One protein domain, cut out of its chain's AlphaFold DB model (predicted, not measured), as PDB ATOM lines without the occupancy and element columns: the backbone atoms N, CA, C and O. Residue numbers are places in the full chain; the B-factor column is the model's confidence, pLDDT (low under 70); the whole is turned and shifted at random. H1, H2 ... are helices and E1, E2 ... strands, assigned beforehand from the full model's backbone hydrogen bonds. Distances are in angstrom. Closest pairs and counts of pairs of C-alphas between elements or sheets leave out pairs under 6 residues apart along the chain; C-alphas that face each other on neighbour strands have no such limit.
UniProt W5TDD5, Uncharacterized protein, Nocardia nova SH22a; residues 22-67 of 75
ATOM      1  N   PRO A  22      76.255 110.091 142.685       89.25
ATOM      2  CA  PRO A  22      74.867 110.342 143.055       89.25
ATOM      3  C   PRO A  22      74.755 111.285 144.257       89.25
ATOM      4  O   PRO A  22      75.543 111.205 145.198       89.25
ATOM      5  N   LEU A  23      73.751 112.167 144.255       90.06
ATOM      6  CA  LEU A  23      73.563 113.166 145.315       90.06
ATOM      7  C   LEU A  23      73.506 112.534 146.718       90.06
ATOM      8  O   LEU A  23      74.108 113.058 147.649       90.06
ATOM      9  N   VAL A  24      72.834 111.387 146.861       92.31
ATOM     10  CA  VAL A  24      72.725 110.691 148.154       92.31
ATOM     11  C   VAL A  24      74.080 110.213 148.679       92.31
ATOM     12  O   VAL A  24      74.336 110.286 149.878       92.31
ATOM     13  N   ASP A  25      74.973 109.776 147.789       91.81
ATOM     14  CA  ASP A  25      76.303 109.323 148.181       91.81
ATOM     15  C   ASP A  25      77.154 110.507 148.639       91.81
ATOM     16  O   ASP A  25      77.855 110.384 149.636       91.81
ATOM     17  N   GLN A  26      77.033 111.663 147.978       92.31
ATOM     18  CA  GLN A  26      77.702 112.898 148.404       92.31
ATOM     19  C   GLN A  26      77.222 113.354 149.788       92.31
ATOM     20  O   GLN A  26      78.037 113.700 150.635       92.31
ATOM     21  N   VAL A  27      75.910 113.310 150.036       92.75
ATOM     22  CA  VAL A  27      75.301 113.663 151.332       92.75
ATOM     23  C   VAL A  27      75.774 112.728 152.441       92.75
ATOM     24  O   VAL A  27      76.109 113.186 153.532       92.75
ATOM     25  N   ARG A  28      75.852 111.423 152.150       91.69
ATOM     26  CA  ARG A  28      76.363 110.423 153.091       91.69
ATOM     27  C   ARG A  28      77.840 110.642 153.413       91.69
ATOM     28  O   ARG A  28      78.205 110.566 154.578       91.69
ATOM     29  N   GLU A  29      78.672 110.884 152.402       91.44
ATOM     30  CA  GLU A  29      80.118 111.098 152.575       91.44
ATOM     31  C   GLU A  29      80.394 112.377 153.375       91.44
ATOM     32  O   GLU A  29      81.097 112.340 154.380       91.44
ATOM     33  N   ALA A  30      79.698 113.466 153.035       89.88
ATOM     34  CA  ALA A  30      79.768 114.731 153.760       89.88
ATOM     35  C   ALA A  30      79.161 114.676 155.174       89.88
ATOM     36  O   ALA A  30      79.224 115.671 155.892       89.88
ATOM     37  N   CYS A  31      78.544 113.552 155.567       90.81
ATOM     38  CA  CYS A  31      77.822 113.403 156.831       90.81
ATOM     39  C   CYS A  31      76.828 114.553 157.079       90.81
ATOM     40  O   CYS A  31      76.693 115.027 158.204       90.81
ATOM     41  N   ALA A  32      76.163 115.024 156.020       92.19
ATOM     42  CA  ALA A  32      75.345 116.225 156.091       92.19
ATOM     43  C   ALA A  32      74.080 115.989 156.928       92.19
ATOM     44  O   ALA A  32      73.332 115.044 156.683       92.19
ATOM     45  N   ASP A  33      73.814 116.889 157.874       92.31
ATOM     46  CA  ASP A  33      72.595 116.848 158.688       92.31
ATOM     47  C   ASP A  33      71.361 117.328 157.910       92.31
ATOM     48  O   ASP A  33      70.250 116.848 158.136       92.31
ATOM     49  N   ALA A  34      71.559 118.265 156.977       93.25
ATOM     50  CA  ALA A  34      70.499 118.851 156.169       93.25
ATOM     51  C   ALA A  34      70.958 119.153 154.735       93.25
ATOM     52  O   ALA A  34      72.089 119.582 154.494       93.25
ATOM     53  N   VAL A  35      70.042 118.990 153.782       94.38
ATOM     54  CA  VAL A  35      70.216 119.297 152.360       94.38
ATOM     55  C   VAL A  35      69.282 120.433 151.980       94.38
ATOM     56  O   VAL A  35      68.071 120.323 152.135       94.38
ATOM     57  N   ILE A  36      69.836 121.517 151.436       92.94
ATOM     58  CA  ILE A  36      69.051 122.648 150.932       92.94
ATOM     59  C   ILE A  36      69.027 122.584 149.403       92.94
ATOM     60  O   ILE A  36      70.075 122.656 148.765       92.94
ATOM     61  N   THR A  37      67.837 122.479 148.814       92.75
ATOM     62  CA  THR A  37      67.617 122.440 147.357       92.75
ATOM     63  C   THR A  37      66.771 123.637 146.891       92.75
ATOM     64  O   THR A  37      65.950 124.140 147.662       92.75
ATOM     65  N   PRO A  38      66.916 124.135 145.645       92.44
ATOM     66  CA  PRO A  38      66.109 125.256 145.159       92.44
ATOM     67  C   PRO A  38      64.597 124.986 145.181       92.44
ATOM     68  O   PRO A  38      63.832 125.827 145.650       92.44
ATOM     69  N   SER A  39      64.165 123.810 144.721       93.19
ATOM     70  CA  SER A  39      62.754 123.404 144.652       93.19
ATOM     71  C   SER A  39      62.631 121.872 144.718       93.19
ATOM     72  O   SER A  39      63.621 121.171 144.471       93.19
ATOM     73  N   PRO A  40      61.443 121.323 145.040       89.88
ATOM     74  CA  PRO A  40      61.218 119.878 145.005       89.88
ATOM     75  C   PRO A  40      61.348 119.292 143.592       89.88
ATOM     76  O   PRO A  40      61.702 118.126 143.466       89.88
ATOM     77  N   ASP A  41      61.155 120.089 142.536       92.38
ATOM     78  CA  ASP A  41      61.247 119.629 141.140       92.38
ATOM     79  C   ASP A  41      62.666 119.182 140.752       92.38
ATOM     80  O   ASP A  41      62.854 118.439 139.789       92.38
ATOM     81  N   HIS A  42      63.678 119.596 141.522       88.81
ATOM     82  CA  HIS A  42      65.058 119.133 141.364       88.81
ATOM     83  C   HIS A  42      65.304 117.741 141.964       88.81
ATOM     84  O   HIS A  42      66.373 117.167 141.748       88.81
ATOM     85  N   LEU A  43      64.352 117.193 142.725       91.44
ATOM     86  CA  LEU A  43      64.470 115.905 143.399       91.44
ATOM     87  C   LEU A  43      63.398 114.942 142.885       91.44
ATOM     88  O   LEU A  43      62.213 115.072 143.180       91.44
ATOM     89  N   GLY A  44      63.824 113.903 142.165       91.69
ATOM     90  CA  GLY A  44      62.941 112.772 141.890       91.69
ATOM     91  C   GLY A  44      62.493 112.100 143.195       91.69
ATOM     92  O   GLY A  44      63.242 112.075 144.171       91.69
ATOM     93  N   ILE A  45      61.300 111.494 143.207       92.81
ATOM     94  CA  ILE A  45      60.698 110.880 144.412       92.81
ATOM     95  C   ILE A  45      61.652 109.874 145.081       92.81
ATOM     96  O   ILE A  45      61.806 109.873 146.301       92.81
ATOM     97  N   MET A  46      62.339 109.045 144.289       94.62
ATOM     98  CA  MET A  46      63.310 108.073 144.807       94.62
ATOM     99  C   MET A  46      64.559 108.738 145.387       94.62
ATOM    100  O   MET A  46      65.101 108.264 146.382       94.62
ATOM    101  N   THR A  47      65.003 109.852 144.803       94.19
ATOM    102  CA  THR A  47      66.129 110.635 145.321       94.19
ATOM    103  C   THR A  47      65.761 111.286 146.646       94.19
ATOM    104  O   THR A  47      66.526 111.166 147.595       94.19
ATOM    105  N   LEU A  48      64.581 111.906 146.738       95.06
ATOM    106  CA  LEU A  48      64.080 112.480 147.984       95.06
ATOM    107  C   LEU A  48      63.984 111.412 149.081       95.06
ATOM    108  O   LEU A  48      64.539 111.600 150.158       95.06
ATOM    109  N   HIS A  49      63.371 110.261 148.786       94.69
ATOM    110  CA  HIS A  49      63.292 109.148 149.731       94.69
ATOM    111  C   HIS A  49      64.680 108.700 150.216       94.69
ATOM    112  O   HIS A  49      64.883 108.504 151.410       94.69
ATOM    113  N   ALA A  50      65.645 108.555 149.303       94.56
ATOM    114  CA  ALA A  50      67.002 108.144 149.651       94.56
ATOM    115  C   ALA A  50      67.739 109.194 150.501       94.56
ATOM    116  O   ALA A  50      68.456 108.826 151.425       94.56
ATOM    117  N   LEU A  51      67.545 110.488 150.226       95.25
ATOM    118  CA  LEU A  51      68.097 111.576 151.039       95.25
ATOM    119  C   LEU A  51      67.541 111.558 152.461       95.25
ATOM    120  O   LEU A  51      68.310 111.660 153.414       95.25
ATOM    121  N   MET A  52      66.233 111.342 152.597       95.31
ATOM    122  CA  MET A  52      65.559 111.259 153.892       95.31
ATOM    123  C   MET A  52      66.025 110.063 154.731       95.31
ATOM    124  O   MET A  52      65.780 110.042 155.928       95.31
ATOM    125  N   CYS A  53      66.745 109.087 154.172       94.19
ATOM    126  CA  CYS A  53      67.413 108.065 154.982       94.19
ATOM    127  C   CYS A  53      68.629 108.604 155.761       94.19
ATOM    128  O   CYS A  53      69.065 107.959 156.713       94.19
ATOM    129  N   PHE A  54      69.194 109.754 155.373       93.88
ATOM    130  CA  PHE A  54      70.453 110.275 155.921       93.88
ATOM    131  C   PHE A  54      70.340 111.682 156.517       93.88
ATOM    132  O   PHE A  54      70.957 111.932 157.551       93.88
ATOM    133  N   ALA A  55      69.536 112.566 155.919       95.06
ATOM    134  CA  ALA A  55      69.484 113.992 156.244       95.06
ATOM    135  C   ALA A  55      68.062 114.566 156.144       95.06
ATOM    136  O   ALA A  55      67.209 114.011 155.445       95.06
ATOM    137  N   ASP A  56      67.829 115.703 156.802       95.56
ATOM    138  CA  ASP A  56      66.654 116.537 156.538       95.56
ATOM    139  C   ASP A  56      66.782 117.191 155.153       95.56
ATOM    140  O   ASP A  56      67.886 117.492 154.694       95.56
ATOM    141  N   VAL A  57      65.667 117.440 154.466       96.00
ATOM    142  CA  VAL A  57      65.665 118.120 153.163       96.00
ATOM    143  C   VAL A  57      64.782 119.358 153.218       96.00
ATOM    144  O   VAL A  57      63.589 119.282 153.490       96.00
ATOM    145  N   GLU A  58      65.367 120.504 152.894       95.75
ATOM    146  CA  GLU A  58      64.704 121.801 152.840       95.75
ATOM    147  C   GLU A  58      64.702 122.332 151.409       95.75
ATOM    148  O   GLU A  58      65.724 122.347 150.720       95.75
ATOM    149  N   THR A  59      63.552 122.817 150.958       95.12
ATOM    150  CA  THR A  59      63.399 123.465 149.648       95.12
ATOM    151  C   THR A  59      63.257 124.977 149.820       95.12
ATOM    152  O   THR A  59      62.676 125.454 150.799       95.12
ATOM    153  N   VAL A  60      63.798 125.757 148.881       92.81
ATOM    154  CA  VAL A  60      63.723 127.226 148.939       92.81
ATOM    155  C   VAL A  60      62.369 127.738 148.436       92.81
ATOM    156  O   VAL A  60      61.764 128.582 149.100       92.81
ATOM    157  N   ALA A  61      61.884 127.252 147.286       92.88
ATOM    158  CA  ALA A  61      60.630 127.700 146.679       92.88
ATOM    159  C   ALA A  61      59.889 126.568 145.919       92.88
ATOM    160  O   ALA A  61      60.445 126.037 144.959       92.88
ATOM    161  N   PRO A  62      58.631 126.232 146.284       92.88
ATOM    162  CA  PRO A  62      57.975 126.619 147.537       92.88
ATOM    163  C   PRO A  62      58.775 126.105 148.739       92.88
ATOM    164  O   PRO A  62      59.520 125.139 148.611       92.88
ATOM    165  N   ARG A  63      58.632 126.745 149.903       93.94
ATOM    166  CA  ARG A  63      59.319 126.284 151.112       93.94
ATOM    167  C   ARG A  63      58.622 125.049 151.673       93.94
ATOM    168  O   ARG A  63      57.513 125.155 152.193       93.94
ATOM    169  N   LEU A  64      59.296 123.913 151.590       95.50
ATOM    170  CA  LEU A  64      58.892 122.622 152.142       95.50
ATOM    171  C   LEU A  64      60.050 122.014 152.931       95.50
ATOM    172  O   LEU A  64      61.203 122.103 152.498       95.50
ATOM    173  N   SER A  65      59.694 121.359 154.030       94.94
ATOM    174  CA  SER A  65      60.604 120.711 154.969       94.94
ATOM    175  C   SER A  65      60.270 119.224 155.032       94.94
ATOM    176  O   SER A  65      59.134 118.852 155.333       94.94
ATOM    177  N   PHE A  66      61.247 118.373 154.740       95.62
ATOM    178  CA  PHE A  66      61.128 116.920 154.779       95.62
ATOM    179  C   PHE A  66      62.082 116.388 155.844       95.62
ATOM    180  O   PHE A  66      63.297 116.424 155.664       95.62
ATOM    181  N   ALA A  67      61.535 115.909 156.956       95.75
ATOM    182  CA  ALA A  67      62.342 115.368 158.041       95.75
ATOM    183  C   ALA A  67      62.969 114.029 157.640       95.75
ATOM    184  O   ALA A  67      62.296 113.178 157.052       95.75
TER     185      ALA A  67
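AT A GLANCE: This is residues 22 to 67 of the 75 residues of an uncharacterized protein of Nocardia nova SH22a (UniProt W5TDD5). Picture a small wall of two parallel strands, E1 and E2, with the helix H2 over one face and the helix H1 beside H2 on that same side; the other face is bare. Residues 48 to 52 of H2 pack on both strands, and residues 65 to 66, near the end of the printed part, fold back to pair with residues 57 to 58 of E2. The printed part has 46 residues with two named helices and two named strands, in the order H1, E1, H2, E2, and its class is mixed, helices and strands. The whole is compact, with a radius of gyration of the C-alphas of 9.6 A, and its outline, 27 by 18 by 15 A, is only just elongated.

IN THESE COORDINATES: Start at Pro 22 and step to C-alpha 23 at (73.563, 113.166, 145.315), where H1 begins; it runs over residues 23 to 29, 10.0 A from first to last C-alpha. Next find E1, residues 34 to 37, 9.9 A long, beginning at C-alpha 34 at (70.499, 118.851, 156.169). Further on comes H2, residues 45 to 52, 10.7 A long. Last comes E2, residues 56 to 59, 10.3 A long, which ends at C-alpha 59 at (63.399, 123.465, 149.648).

HOW THE PARTS SIT: Begin at the sheet, where E1 and E2 are parallel neighbours with 21 degrees between their directions. Look at the C-alphas of Ala 34 and Asp 56, which face each other at 4.5 A. Between these strands, N 35 and O 56 are within hydrogen-bond range at 2.8 A, and so are N 58 and O 35 at 2.8 A. E1, H2 and E2 form a strand-helix-strand unit, two parallel neighbour strands with a helix between them along the chain, and its crossover is right-handed. From H2 to E2 the closest C-alphas are those of Leu 51 and Val 57, 7.3 A apart. H1 and H2 touch, and their closest C-alphas are those of Val 24 and Leu 51, 5.5 A apart. The two helices run the same way at a shallow tilt of 16 degrees. H1 and E2 are apart. In H1 and H2 every O i to N i+4 pair is within hydrogen-bond range.

THE WHOLE: The two C-alphas farthest apart are those of Glu 29 and Pro 62, at 27.5 A. The printed part, residues 22 to 67, has no cut. The links from H1 to E1 and from H2 to E2 are tight, and the link from E1 to H2, with 7 residues, is short. The mean pLDDT of the printed part is 93.2, and no printed residue is under 70.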